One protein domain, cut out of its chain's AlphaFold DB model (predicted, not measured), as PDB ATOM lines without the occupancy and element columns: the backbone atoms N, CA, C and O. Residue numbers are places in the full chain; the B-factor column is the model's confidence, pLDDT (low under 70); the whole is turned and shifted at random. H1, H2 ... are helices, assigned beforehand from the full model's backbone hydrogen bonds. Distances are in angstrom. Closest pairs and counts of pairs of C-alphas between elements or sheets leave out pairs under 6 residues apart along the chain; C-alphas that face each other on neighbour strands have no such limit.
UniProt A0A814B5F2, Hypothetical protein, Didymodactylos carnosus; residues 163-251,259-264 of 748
ATOM      1  N   GLY A 163     -32.810 -38.295 -38.414       88.00
ATOM      2  CA  GLY A 163     -33.832 -38.344 -39.454       88.00
ATOM      3  C   GLY A 163     -33.870 -37.041 -40.244       88.00
ATOM      4  O   GLY A 163     -34.497 -36.076 -39.825       88.00
ATOM      5  N   ASN A 164     -33.201 -37.016 -41.403       91.94
ATOM      6  CA  ASN A 164     -33.124 -35.848 -42.290       91.94
ATOM      7  C   ASN A 164     -32.576 -34.572 -41.619       91.94
ATOM      8  O   ASN A 164     -32.823 -33.469 -42.093       91.94
ATOM      9  N   THR A 165     -31.773 -34.697 -40.558       94.94
ATOM     10  CA  THR A 165     -31.235 -33.545 -39.811       94.94
ATOM     11  C   THR A 165     -29.879 -33.055 -40.323       94.94
ATOM     12  O   THR A 165     -29.222 -32.263 -39.646       94.94
ATOM     13  N   CYS A 166     -29.430 -33.490 -41.505       95.94
ATOM     14  CA  CYS A 166     -28.122 -33.092 -42.032       95.94
ATOM     15  C   CYS A 166     -28.016 -31.570 -42.261       95.94
ATOM     16  O   CYS A 166     -26.948 -31.002 -42.038       95.94
ATOM     17  N   PHE A 167     -29.123 -30.888 -42.594       95.50
ATOM     18  CA  PHE A 167     -29.182 -29.420 -42.695       95.50
ATOM     19  C   PHE A 167     -28.874 -28.722 -41.357       95.50
ATOM     20  O   PHE A 167     -28.162 -27.723 -41.331       95.50
ATOM     21  N   LEU A 168     -29.358 -29.270 -40.234       96.25
ATOM     22  CA  LEU A 168     -29.060 -28.774 -38.889       96.25
ATOM     23  C   LEU A 168     -27.608 -29.074 -38.510       96.25
ATOM     24  O   LEU A 168     -26.911 -28.210 -37.974       96.25
ATOM     25  N   ASN A 169     -27.142 -30.286 -38.815       97.38
ATOM     26  CA  ASN A 169     -25.802 -30.735 -38.458       97.38
ATOM     27  C   ASN A 169     -24.725 -29.832 -39.073       97.38
ATOM     28  O   ASN A 169     -23.840 -29.374 -38.352       97.38
ATOM     29  N   VAL A 170     -24.816 -29.498 -40.365       97.81
ATOM     30  CA  VAL A 170     -23.826 -28.615 -41.013       97.81
ATOM     31  C   VAL A 170     -23.825 -27.190 -40.455       97.81
ATOM     32  O   VAL A 170     -22.758 -26.581 -40.352       97.81
ATOM     33  N   ILE A 171     -24.982 -26.669 -40.029       97.62
ATOM     34  CA  ILE A 171     -25.075 -25.353 -39.383       97.62
ATOM     35  C   ILE A 171     -24.413 -25.381 -38.008       97.62
ATOM     36  O   ILE A 171     -23.568 -24.533 -37.721       97.62
ATOM     37  N   LEU A 172     -24.713 -26.385 -37.180       97.44
ATOM     38  CA  LEU A 172     -24.082 -26.528 -35.866       97.44
ATOM     39  C   LEU A 172     -22.569 -26.725 -35.976       97.44
ATOM     40  O   LEU A 172     -21.833 -26.116 -35.205       97.44
ATOM     41  N   GLN A 173     -22.088 -27.505 -36.948       96.75
ATOM     42  CA  GLN A 173     -20.652 -27.665 -37.199       96.75
ATOM     43  C   GLN A 173     -19.983 -26.349 -37.581       96.75
ATOM     44  O   GLN A 173     -18.919 -26.023 -37.056       96.75
ATOM     45  N   THR A 174     -20.621 -25.582 -38.462       96.69
ATOM     46  CA  THR A 174     -20.119 -24.286 -38.914       96.69
ATOM     47  C   THR A 174     -20.034 -23.295 -37.757       96.69
ATOM     48  O   THR A 174     -18.975 -22.719 -37.524       96.69
ATOM     49  N   LEU A 175     -21.112 -23.154 -36.974       96.06
ATOM     50  CA  LEU A 175     -21.144 -22.289 -35.793       96.06
ATOM     51  C   LEU A 175     -20.136 -22.743 -34.731       96.06
ATOM     52  O   LEU A 175     -19.452 -21.912 -34.136       96.06
ATOM     53  N   ALA A 176     -19.989 -24.056 -34.530       94.62
ATOM     54  CA  ALA A 176     -19.014 -24.630 -33.609       94.62
ATOM     55  C   ALA A 176     -17.562 -24.421 -34.044       94.62
ATOM     56  O   ALA A 176     -16.688 -24.534 -33.195       94.62
ATOM     57  N   HIS A 177     -17.290 -24.115 -35.317       94.31
ATOM     58  CA  HIS A 177     -15.954 -23.781 -35.819       94.31
ATOM     59  C   HIS A 177     -15.734 -22.274 -36.001       94.31
ATOM     60  O   HIS A 177     -14.610 -21.853 -36.260       94.31
ATOM     61  N   THR A 178     -16.757 -21.447 -35.775       94.88
ATOM     62  CA  THR A 178     -16.619 -19.991 -35.687       94.88
ATOM     63  C   THR A 178     -15.925 -19.621 -34.375       94.88
ATOM     64  O   THR A 178     -16.557 -19.563 -33.319       94.88
ATOM     65  N   THR A 179     -14.613 -19.395 -34.398       91.19
ATOM     66  CA  THR A 179     -13.805 -19.226 -33.175       91.19
ATOM     67  C   THR A 179     -14.180 -18.003 -32.346       91.19
ATOM     68  O   THR A 179     -14.223 -18.107 -31.124       91.19
ATOM     69  N   VAL A 180     -14.562 -16.897 -32.987       92.50
ATOM     70  CA  VAL A 180     -15.070 -15.690 -32.306       92.50
ATOM     71  C   VAL A 180     -16.330 -16.002 -31.484       92.50
ATOM     72  O   VAL A 180     -16.454 -15.578 -30.337       92.50
ATOM     73  N   LEU A 181     -17.243 -16.808 -32.037       93.44
ATOM     74  CA  LEU A 181     -18.461 -17.233 -31.343       93.44
ATOM     75  C   LEU A 181     -18.149 -18.215 -30.209       93.44
ATOM     76  O   LEU A 181     -18.727 -18.109 -29.130       93.44
ATOM     77  N   GLN A 182     -17.230 -19.159 -30.435       91.50
ATOM     78  CA  GLN A 182     -16.784 -20.081 -29.391       91.50
ATOM     79  C   GLN A 182     -16.203 -19.322 -28.199       91.50
ATOM     80  O   GLN A 182     -16.609 -19.569 -27.066       91.50
ATOM     81  N   ASP A 183     -15.271 -18.400 -28.442       89.88
ATOM     82  CA  ASP A 183     -14.624 -17.635 -27.380       89.88
ATOM     83  C   ASP A 183     -15.667 -16.903 -26.535       89.88
ATOM     84  O   ASP A 183     -15.656 -17.034 -25.310       89.88
ATOM     85  N   TRP A 184     -16.642 -16.256 -27.181       91.44
ATOM     86  CA  TRP A 184     -17.739 -15.612 -26.475       91.44
ATOM     87  C   TRP A 184     -18.586 -16.604 -25.667       91.44
ATOM     88  O   TRP A 184     -18.805 -16.370 -24.484       91.44
ATOM     89  N   ILE A 185     -19.012 -17.733 -26.245       90.44
ATOM     90  CA  ILE A 185     -19.842 -18.755 -25.570       90.44
ATOM     91  C   ILE A 185     -19.141 -19.387 -24.356       90.44
ATOM     92  O   ILE A 185     -19.798 -19.843 -23.418       90.44
ATOM     93  N   PHE A 186     -17.812 -19.488 -24.369       87.00
ATOM     94  CA  PHE A 186     -17.057 -20.057 -23.247       87.00
ATOM     95  C   PHE A 186     -16.635 -19.018 -22.208       87.00
ATOM     96  O   PHE A 186     -16.315 -19.402 -21.085       87.00
ATOM     97  N   GLN A 187     -16.638 -17.734 -22.561       88.25
ATOM     98  CA  GLN A 187     -16.438 -16.626 -21.624       88.25
ATOM     99  C   GLN A 187     -17.758 -16.176 -20.983       88.25
ATOM    100  O   GLN A 187     -17.767 -15.720 -19.844       88.25
ATOM    101  N   ASN A 188     -18.871 -16.345 -21.695       82.31
ATOM    102  CA  ASN A 188     -20.192 -15.870 -21.309       82.31
ATOM    103  C   ASN A 188     -21.157 -17.054 -21.184       82.31
ATOM    104  O   ASN A 188     -21.195 -17.938 -22.033       82.31
ATOM    105  N   ASN A 189     -21.967 -17.082 -20.129       80.25
ATOM    106  CA  ASN A 189     -23.033 -18.073 -19.975       80.25
ATOM    107  C   ASN A 189     -24.379 -17.386 -20.233       80.25
ATOM    108  O   ASN A 189     -25.036 -16.929 -19.298       80.25
ATOM    109  N   HIS A 190     -24.787 -17.253 -21.500       87.12
ATOM    110  CA  HIS A 190     -26.038 -16.561 -21.826       87.12
ATOM    111  C   HIS A 190     -27.253 -17.301 -21.266       87.12
ATOM    112  O   HIS A 190     -28.165 -16.659 -20.748       87.12
ATOM    113  N   VAL A 191     -27.222 -18.637 -21.254       83.50
ATOM    114  CA  VAL A 191     -28.249 -19.472 -20.607       83.50
ATOM    115  C   VAL A 191     -28.528 -19.060 -19.152       83.50
ATOM    116  O   VAL A 191     -29.670 -19.161 -18.713       83.50
ATOM    117  N   ASP A 192     -27.536 -18.554 -18.409       82.94
ATOM    118  CA  ASP A 192     -27.722 -18.158 -17.003       82.94
ATOM    119  C   ASP A 192     -28.487 -16.838 -16.829       82.94
ATOM    120  O   ASP A 192     -29.056 -16.592 -15.766       82.94
ATOM    121  N   THR A 193     -28.498 -15.987 -17.856       85.19
ATOM    122  CA  THR A 193     -29.093 -14.637 -17.817       85.19
ATOM    123  C   THR A 193     -30.329 -14.501 -18.704       85.19
ATOM    124  O   THR A 193     -31.105 -13.558 -18.548       85.19
ATOM    125  N   CYS A 194     -30.541 -15.443 -19.623       85.56
ATOM    126  CA  CYS A 194     -31.657 -15.424 -20.552       85.56
ATOM    127  C   CYS A 194     -32.975 -15.798 -19.866       85.56
ATOM    128  O   CYS A 194     -33.100 -16.853 -19.250       85.56
ATOM    129  N   GLN A 195     -33.985 -14.944 -20.030       85.38
ATOM    130  CA  GLN A 195     -35.329 -15.152 -19.479       85.38
ATOM    131  C   GLN A 195     -36.324 -15.687 -20.517       85.38
ATOM    132  O   GLN A 195     -37.479 -15.959 -20.193       85.38
ATOM    133  N   ARG A 196     -35.906 -15.824 -21.783       81.50
ATOM    134  CA  ARG A 196     -36.804 -16.273 -22.849       81.50
ATOM    135  C   ARG A 196     -37.049 -17.780 -22.726       81.50
ATOM    136  O   ARG A 196     -36.085 -18.527 -22.564       81.50
ATOM    137  N   PRO A 197     -38.300 -18.248 -22.889       76.00
ATOM    138  CA  PRO A 197     -38.611 -19.674 -22.819       76.00
ATOM    139  C   PRO A 197     -37.921 -20.468 -23.937       76.00
ATOM    140  O   PRO A 197     -37.506 -21.603 -23.721       76.00
ATOM    141  N   ILE A 198     -37.777 -19.860 -25.120       82.12
ATOM    142  CA  ILE A 198     -37.086 -20.426 -26.279       82.12
ATOM    143  C   ILE A 198     -36.209 -19.324 -26.873       82.12
ATOM    144  O   ILE A 198     -36.690 -18.241 -27.203       82.12
ATOM    145  N   CYS A 199     -34.905 -19.584 -26.969       87.00
ATOM    146  CA  CYS A 199     -33.916 -18.634 -27.472       87.00
ATOM    147  C   CYS A 199     -32.917 -19.351 -28.384       87.00
ATOM    148  O   CYS A 199     -32.275 -20.313 -27.954       87.00
ATOM    149  N   SER A 200     -32.736 -18.846 -29.612       90.19
ATOM    150  CA  SER A 200     -31.746 -19.366 -30.567       90.19
ATOM    151  C   SER A 200     -30.348 -19.426 -29.957       90.19
ATOM    152  O   SER A 200     -29.658 -20.431 -30.093       90.19
ATOM    153  N   LEU A 201     -29.942 -18.378 -29.232       91.25
ATOM    154  CA  LEU A 201     -28.609 -18.306 -28.641       91.25
ATOM    155  C   LEU A 201     -28.420 -19.331 -27.514       91.25
ATOM    156  O   LEU A 201     -27.375 -19.968 -27.476       91.25
ATOM    157  N   CYS A 202     -29.432 -19.572 -26.669       90.38
ATOM    158  CA  CYS A 202     -29.384 -20.639 -25.659       90.38
ATOM    159  C   CYS A 202     -29.242 -22.029 -26.295       90.38
ATOM    160  O   CYS A 202     -28.494 -22.870 -25.795       90.38
ATOM    161  N   LEU A 203     -29.954 -22.279 -27.399       91.25
ATOM    162  CA  LEU A 203     -29.890 -23.555 -28.111       91.25
ATOM    163  C   LEU A 203     -28.521 -23.754 -28.777       91.25
ATOM    164  O   LEU A 203     -27.932 -24.830 -28.643       91.25
ATOM    165  N   ILE A 204     -27.981 -22.713 -29.422       93.44
ATOM    166  CA  ILE A 204     -26.629 -22.713 -30.007       93.44
ATOM    167  C   ILE A 204     -25.577 -22.927 -28.911       93.44
ATOM    168  O   ILE A 204     -24.760 -23.840 -29.021       93.44
ATOM    169  N   GLU A 205     -25.622 -22.145 -27.830       92.56
ATOM    170  CA  GLU A 205     -24.718 -22.260 -26.682       92.56
ATOM    171  C   GLU A 205     -24.729 -23.675 -26.096       92.56
ATOM    172  O   GLU A 205     -23.672 -24.289 -25.928       92.56
ATOM    173  N   GLY A 206     -25.919 -24.219 -25.825       90.50
ATOM    174  CA  GLY A 206     -26.075 -25.564 -25.289       90.50
ATOM    175  C   GLY A 206     -25.504 -26.631 -26.222       90.50
ATOM    176  O   GLY A 206     -24.782 -27.521 -25.765       90.50
ATOM    177  N   ALA A 207     -25.779 -26.548 -27.526       93.38
ATOM    178  CA  ALA A 207     -25.248 -27.492 -28.507       93.38
ATOM    179  C   ALA A 207     -23.712 -27.437 -28.572       93.38
ATOM    180  O   ALA A 207     -23.056 -28.470 -28.422       93.38
ATOM    181  N   LEU A 208     -23.129 -26.242 -28.703       93.81
ATOM    182  CA  LEU A 208     -21.680 -26.047 -28.806       93.81
ATOM    183  C   LEU A 208     -20.943 -26.491 -27.534       93.81
ATOM    184  O   LEU A 208     -19.927 -27.186 -27.626       93.81
ATOM    185  N   LYS A 209     -21.470 -26.175 -26.343       90.75
ATOM    186  CA  LYS A 209     -20.899 -26.639 -25.065       90.75
ATOM    187  C   LYS A 209     -20.917 -28.164 -24.949       90.75
ATOM    188  O   LYS A 209     -19.925 -28.752 -24.520       90.75
ATOM    189  N   ASN A 210     -21.995 -28.820 -25.384       89.06
ATOM    190  CA  ASN A 210     -22.078 -30.284 -25.390       89.06
ATOM    191  C   ASN A 210     -21.131 -30.928 -26.417       89.06
ATOM    192  O   ASN A 210     -20.466 -31.913 -26.090       89.06
ATOM    193  N   MET A 211     -21.016 -30.363 -27.624       91.62
ATOM    194  CA  MET A 211     -20.043 -30.808 -28.632       91.62
ATOM    195  C   MET A 211     -18.607 -30.690 -28.107       91.62
ATOM    196  O   MET A 211     -17.814 -31.623 -28.240       91.62
ATOM    197  N   HIS A 212     -18.277 -29.572 -27.456       88.94
ATOM    198  CA  HIS A 212     -16.974 -29.370 -26.824       88.94
ATOM    199  C   HIS A 212     -16.721 -30.384 -25.703       88.94
ATOM    200  O   HIS A 212     -15.681 -31.038 -25.697       88.94
ATOM    201  N   ALA A 213     -17.675 -30.585 -24.788       85.50
ATOM    202  CA  ALA A 213     -17.537 -31.565 -23.710       85.50
ATOM    203  C   ALA A 213     -17.294 -32.986 -24.249       85.50
ATOM    204  O   ALA A 213     -16.439 -33.710 -23.739       85.50
ATOM    205  N   LYS A 214     -17.995 -33.377 -25.319       84.56
ATOM    206  CA  LYS A 214     -17.784 -34.661 -26.004       84.56
ATOM    207  C   LYS A 214     -16.395 -34.764 -26.644       84.56
ATOM    208  O   LYS A 214     -15.754 -35.808 -26.508       84.56
ATOM    209  N   SER A 215     -15.922 -33.689 -27.279       85.62
ATOM    210  CA  SER A 215     -14.556 -33.574 -27.816       85.62
ATOM    211  C   SER A 215     -13.501 -33.791 -26.722       85.62
ATOM    212  O   SER A 215     -12.610 -34.626 -26.876       85.62
ATOM    213  N   GLU A 216     -13.637 -33.110 -25.581       81.81
ATOM    214  CA  GLU A 216     -12.686 -33.205 -24.464       81.81
ATOM    215  C   GLU A 216     -12.676 -34.586 -23.803       81.81
ATOM    216  O   GLU A 216     -11.607 -35.136 -23.541       81.81
ATOM    217  N   ILE A 217     -13.849 -35.194 -23.593       74.94
ATOM    218  CA  ILE A 217     -13.939 -36.548 -23.028       74.94
ATOM    219  C   ILE A 217     -13.201 -37.553 -23.921       74.94
ATOM    220  O   ILE A 217     -12.458 -38.383 -23.402       74.94
ATOM    221  N   SER A 218     -13.354 -37.463 -25.249       75.12
ATOM    222  CA  SER A 218     -12.672 -38.375 -26.179       75.12
ATOM    223  C   SER A 218     -11.145 -38.232 -26.144       75.12
ATOM    224  O   SER A 218     -10.436 -39.241 -26.158       75.12
ATOM    225  N   LYS A 219     -10.617 -37.006 -26.002       73.62
ATOM    226  CA  LYS A 219      -9.164 -36.767 -25.869       73.62
ATOM    227  C   LYS A 219      -8.552 -37.471 -24.655       73.62
ATOM    228  O   LYS A 219      -7.369 -37.806 -24.687       73.62
ATOM    229  N   GLY A 220      -9.337 -37.691 -23.599       60.91
ATOM    230  CA  GLY A 220      -8.910 -38.396 -22.388       60.91
ATOM    231  C   GLY A 220      -8.923 -39.927 -22.488       60.91
ATOM    232  O   GLY A 220      -8.449 -40.591 -21.566       60.91
ATOM    233  N   LEU A 221      -9.459 -40.510 -23.568       63.81
ATOM    234  CA  LEU A 221      -9.581 -41.962 -23.719       63.81
ATOM    235  C   LEU A 221      -8.291 -42.603 -24.251       63.81
ATOM    236  O   LEU A 221      -7.613 -42.072 -25.126       63.81
ATOM    237  N   LEU A 222      -7.997 -43.817 -23.769       45.88
ATOM    238  CA  LEU A 222      -6.844 -44.629 -24.197       45.88
ATOM    239  C   LEU A 222      -6.887 -45.007 -25.690       45.88
ATOM    240  O   LEU A 222      -5.850 -45.277 -26.290       45.88
ATOM    241  N   GLN A 223      -8.084 -45.035 -26.280       54.06
ATOM    242  CA  GLN A 223      -8.323 -45.209 -27.711       54.06
ATOM    243  C   GLN A 223      -9.303 -44.117 -28.155       54.06
ATOM    244  O   GLN A 223     -10.510 -44.287 -27.975       54.06
ATOM    245  N   PRO A 224      -8.807 -42.981 -28.676       60.72
ATOM    246  CA  PRO A 224      -9.664 -41.875 -29.080       60.72
ATOM    247  C   PRO A 224     -10.541 -42.306 -30.257       60.72
ATOM    248  O   PRO A 224     -10.056 -42.491 -31.375       60.72
ATOM    249  N   THR A 225     -11.833 -42.496 -30.012       70.12
ATOM    250  CA  THR A 225     -12.837 -42.602 -31.072       70.12
ATOM    251  C   THR A 225     -13.354 -41.209 -31.405       70.12
ATOM    252  O   THR A 225     -13.369 -40.323 -30.549       70.12
ATOM    253  N   VAL A 226     -13.786 -40.988 -32.647       78.44
ATOM    254  CA  VAL A 226     -14.470 -39.738 -33.001       78.44
ATOM    255  C   VAL A 226     -15.706 -39.611 -32.101       78.44
ATOM    256  O   VAL A 226     -16.558 -40.502 -32.133       78.44
ATOM    257  N   PRO A 227     -15.807 -38.567 -31.261       88.44
ATOM    258  CA  PRO A 227     -16.967 -38.414 -30.406       88.44
ATOM    259  C   PRO A 227     -18.171 -38.012 -31.252       88.44
ATOM    260  O   PRO A 227     -18.040 -37.239 -32.199       88.44
ATOM    261  N   VAL A 228     -19.343 -38.523 -30.883       91.19
ATOM    262  CA  VAL A 228     -20.615 -38.217 -31.545       91.19
ATOM    263  C   VAL A 228     -21.575 -37.606 -30.528       91.19
ATOM    264  O   VAL A 228     -21.702 -38.093 -29.396       91.19
ATOM    265  N   TYR A 229     -22.244 -36.527 -30.928       92.44
ATOM    266  CA  TYR A 229     -23.267 -35.835 -30.150       92.44
ATOM    267  C   TYR A 229     -24.607 -35.860 -30.893       92.44
ATOM    268  O   TYR A 229     -24.660 -35.623 -32.093       92.44
ATOM    269  N   ALA A 230     -25.694 -36.133 -30.176       94.56
ATOM    270  CA  ALA A 230     -27.052 -36.066 -30.709       94.56
ATOM    271  C   ALA A 230     -27.730 -34.776 -30.208       94.56
ATOM    272  O   ALA A 230     -28.003 -34.677 -29.001       94.56
ATOM    273  N   PRO A 231     -28.006 -33.786 -31.078       92.44
ATOM    274  CA  PRO A 231     -28.540 -32.483 -30.679       92.44
ATOM    275  C   PRO A 231     -30.057 -32.511 -30.413       92.44
ATOM    276  O   PRO A 231     -30.790 -31.648 -30.889       92.44
ATOM    277  N   ASN A 232     -30.541 -33.479 -29.621       89.75
ATOM    278  CA  ASN A 232     -31.973 -33.698 -29.361       89.75
ATOM    279  C   ASN A 232     -32.677 -32.438 -28.846       89.75
ATOM    280  O   ASN A 232     -33.717 -32.063 -29.360       89.75
ATOM    281  N   VAL A 233     -32.073 -31.729 -27.883       86.81
ATOM    282  CA  VAL A 233     -32.664 -30.505 -27.310       86.81
ATOM    283  C   VAL A 233     -32.840 -29.421 -28.375       86.81
ATOM    284  O   VAL A 233     -33.862 -28.746 -28.387       86.81
ATOM    285  N   PHE A 234     -31.867 -29.263 -29.276       90.75
ATOM    286  CA  PHE A 234     -31.970 -28.296 -30.367       90.75
ATOM    287  C   PHE A 234     -33.079 -28.704 -31.336       90.75
ATOM    288  O   PHE A 234     -33.959 -27.910 -31.648       90.75
ATOM    289  N   TYR A 235     -33.051 -29.962 -31.772       90.81
ATOM    290  CA  TYR A 235     -33.996 -30.506 -32.738       90.81
ATOM    291  C   TYR A 235     -35.442 -30.508 -32.228       90.81
ATOM    292  O   TYR A 235     -36.355 -30.133 -32.956       90.81
ATOM    293  N   ASP A 236     -35.660 -30.856 -30.959       88.19
ATOM    294  CA  ASP A 236     -36.992 -30.904 -30.355       88.19
ATOM    295  C   ASP A 236     -37.638 -29.525 -30.203       88.19
ATOM    296  O   ASP A 236     -38.864 -29.440 -30.208       88.19
ATOM    297  N   ASN A 237     -36.831 -28.465 -30.097       87.31
ATOM    298  CA  ASN A 237     -37.299 -27.082 -29.972       87.31
ATOM    299  C   ASN A 237     -37.280 -26.314 -31.304       87.31
ATOM    300  O   ASN A 237     -37.627 -25.134 -31.330       87.31
ATOM    301  N   LEU A 238     -36.881 -26.955 -32.407       86.50
ATOM    302  CA  LEU A 238     -36.691 -26.275 -33.686       86.50
ATOM    303  C   LEU A 238     -38.009 -25.745 -34.272       86.50
ATOM    304  O   LEU A 238     -38.073 -24.598 -34.703       86.50
ATOM    305  N   GLU A 239     -39.070 -26.548 -34.206       87.38
ATOM    306  CA  GLU A 239     -40.416 -26.168 -34.658       87.38
ATOM    307  C   GLU A 239     -40.985 -24.990 -33.849       87.38
ATOM    308  O   GLU A 239     -41.756 -24.179 -34.358       87.38
ATOM    309  N   CYS A 240     -40.570 -24.852 -32.586       84.44
ATOM    310  CA  CYS A 240     -40.967 -23.726 -31.749       84.44
ATOM    311  C   CYS A 240     -40.199 -22.435 -32.066       84.44
ATOM    312  O   CYS A 240     -40.700 -21.355 -31.767       84.44
ATOM    313  N   LEU A 241     -38.993 -22.534 -32.640       79.94
ATOM    314  CA  LEU A 241     -38.280 -21.377 -33.186       79.94
ATOM    315  C   LEU A 241     -38.889 -20.940 -34.515       79.94
ATOM    316  O   LEU A 241     -39.060 -19.754 -34.753       79.94
ATOM    317  N   SER A 242     -39.207 -21.887 -35.393       84.81
ATOM    318  CA  SER A 242     -39.956 -21.600 -36.612       84.81
ATOM    319  C   SER A 242     -40.738 -22.827 -37.055       84.81
ATOM    320  O   SER A 242     -40.170 -23.900 -37.274       84.81
ATOM    321  N   SER A 243     -42.046 -22.641 -37.227       86.81
ATOM    322  CA  SER A 243     -43.013 -23.701 -37.527       86.81
ATOM    323  C   SER A 243     -42.790 -24.383 -38.876       86.81
ATOM    324  O   SER A 243     -43.307 -25.473 -39.107       86.81
ATOM    325  N   GLN A 244     -42.006 -23.777 -39.769       87.06
ATOM    326  CA  GLN A 244     -41.649 -24.381 -41.053       87.06
ATOM    327  C   GLN A 244     -40.751 -25.623 -40.893       87.06
ATOM    328  O   GLN A 244     -40.796 -26.527 -41.728       87.06
ATOM    329  N   PHE A 245     -39.968 -25.709 -39.809       88.06
ATOM    330  CA  PHE A 245     -39.041 -26.814 -39.569       88.06
ATOM    331  C   PHE A 245     -39.735 -27.979 -38.872       88.06
ATOM    332  O   PHE A 245     -39.628 -28.185 -37.662       88.06
ATOM    333  N   THR A 246     -40.450 -28.759 -39.671       86.06
ATOM    334  CA  THR A 246     -41.094 -29.989 -39.215       86.06
ATOM    335  C   THR A 246     -40.071 -31.106 -38.996       86.06
ATOM    336  O   THR A 246     -39.028 -31.171 -39.648       86.06
ATOM    337  N   LYS A 247     -40.356 -32.006 -38.049       87.56
ATOM    338  CA  LYS A 247     -39.478 -33.146 -37.757       87.56
ATOM    339  C   LYS A 247     -39.452 -34.144 -38.919       87.56
ATOM    340  O   LYS A 247     -40.469 -34.402 -39.557       87.56
ATOM    341  N   ASN A 248     -38.297 -34.775 -39.116       86.88
ATOM    342  CA  ASN A 248     -38.020 -35.847 -40.078       86.88
ATOM    343  C   ASN A 248     -38.165 -35.458 -41.558       86.88
ATOM    344  O   ASN A 248     -38.155 -36.335 -42.425       86.88
ATOM    345  N   THR A 249     -38.263 -34.170 -41.870       88.94
ATOM    346  CA  THR A 249     -38.304 -33.640 -43.237       88.94
ATOM    347  C   THR A 249     -36.980 -32.956 -43.580       88.94
ATOM    348  O   THR A 249     -36.230 -32.538 -42.695       88.94
ATOM    349  N   GLN A 250     -36.647 -32.908 -44.873       89.50
ATOM    350  CA  GLN A 250     -35.488 -32.151 -45.343       89.50
ATOM    351  C   GLN A 250     -35.830 -30.665 -45.419       89.50
ATOM    352  O   GLN A 250     -36.941 -30.310 -45.804       89.50
ATOM    353  N   HIS A 251     -34.855 -29.824 -45.077       91.00
ATOM    354  CA  HIS A 251     -34.987 -28.369 -45.069       91.00
ATOM    355  C   HIS A 251     -33.745 -27.699 -45.645       91.00
ATOM    356  O   HIS A 251     -32.665 -28.295 -45.721       91.00
ATOM    357  N   SER A 259     -33.456 -18.075 -39.976       90.69
ATOM    358  CA  SER A 259     -34.436 -18.195 -38.894       90.69
ATOM    359  C   SER A 259     -33.776 -18.075 -37.519       90.69
ATOM    360  O   SER A 259     -34.262 -17.338 -36.658       90.69
ATOM    361  N   LEU A 260     -32.626 -18.725 -37.315       91.12
ATOM    362  CA  LEU A 260     -31.884 -18.626 -36.061       91.12
ATOM    363  C   LEU A 260     -31.475 -17.184 -35.759       91.12
ATOM    364  O   LEU A 260     -31.606 -16.771 -34.609       91.12
ATOM    365  N   PHE A 261     -31.049 -16.422 -36.772       90.25
ATOM    366  CA  PHE A 261     -30.644 -15.021 -36.632       90.25
ATOM    367  C   PHE A 261     -31.810 -14.026 -36.587       90.25
ATOM    368  O   PHE A 261     -31.692 -12.989 -35.944       90.25
ATOM    369  N   LYS A 262     -32.963 -14.338 -37.188       83.19
ATOM    370  CA  LYS A 262     -34.160 -13.481 -37.142       83.19
ATOM    371  C   LYS A 262     -34.713 -13.324 -35.724       83.19
ATOM    372  O   LYS A 262     -35.185 -12.253 -35.360       83.19
ATOM    373  N   HIS A 263     -34.637 -14.380 -34.917       69.62
ATOM    374  CA  HIS A 263     -35.118 -14.392 -33.527       69.62
ATOM    375  C   HIS A 263     -34.138 -13.754 -32.533       69.62
ATOM    376  O   HIS A 263     -34.283 -13.871 -31.310       69.62
ATOM    377  N   VAL A 264     -33.100 -13.109 -33.052       71.06
ATOM    378  CA  VAL A 264     -32.015 -12.562 -32.265       71.06
ATOM    379  C   VAL A 264     -32.098 -11.035 -32.308       71.06
ATOM    380  O   VAL A 264     -32.398 -10.433 -33.334       71.06
TER     381      VAL A 264
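This is residues 163 to 251 and 259 to 264 of the 748 residues of the protein "Hypothetical protein" of Didymodactylos carnosus (UniProt A0A814B5F2). One long helix, H4, is the core of this model: H1 and H2 pack on its earlier part, each about perpendicular to it, and the short helices H3 and H5 pack there too, while H6 and H7 lie near its first residue. The later part of H4, with residues 220 to 231 folding back from its end toward H5, makes a long arm. The printed part has 95 residues with seven named helices, H1 to H7 in chain order, and no named strand; the class is all helix, with 58 residues in the helices. It is compact, with a radius of gyration of the C-alphas of 14.2 A, and spans 44 by 32 by 20 A.

The hub is H4, residues 200 to 219, which touches four other helices. H1, residues 166 to 177, touches it with residues 172 to 176 alone, about perpendicular at 75 degrees; the closest C-alphas, of Ala 176 and Leu 208, are 5.7 A apart. H2, residues 179 to 187, touches residues 205 to 209 of H4 alone, about perpendicular at 89 degrees, with the C-alphas of Ile 185 and Glu 205 closest at 6.1 A. H3, residues 190 to 193, touches residues 201 to 206 of H4 alone; the closest C-alphas, of Val 191 and Cys 202, are 5.3 A apart. H5, residues 232 to 236, touches residues 203 to 207 of H4 alone, and the closest C-alphas, of Leu 203 and Phe 234, are 5.6 A apart. H6, residues 238 to 241, and H7, residues 259 to 262, are close but not clearly touching, with the C-alphas of Leu 241 and Leu 260 closest at 7.5 A. H1 and H5 are only just apart, at 8.1 A. In H2, H4 and H5 every O i to N i+4 pair is within hydrogen-bond range, in H1 7 of 8; H3, H6 and H7 are too short for such a pair.

H4 measures 28.9 A from C-alpha 200 at (-31.746, -19.366, -30.567) to C-alpha 219 at (-9.164, -36.767, -25.869). H1 is 16.5 A long, beginning at C-alpha 166 at (-28.122, -33.092, -42.032), and H2 is 12.1 A long. The short helices H3, H5, H6 and H7 measure 5.4, 5.8, 5.2 and 5.0 A.

The C-alphas farthest apart, of Leu 222 and Ser 243, are 43.9 A apart. Residues 252 to 258 are not printed, and C-alphas 251 and 259 are 11.9 A apart across this cut, which lies in the link from H6 to H7. The link from H4 to H5, 12 residues, is long. The mean pLDDT of the printed part is 86.6; residues 220 to 224 and residue 263 are under 70.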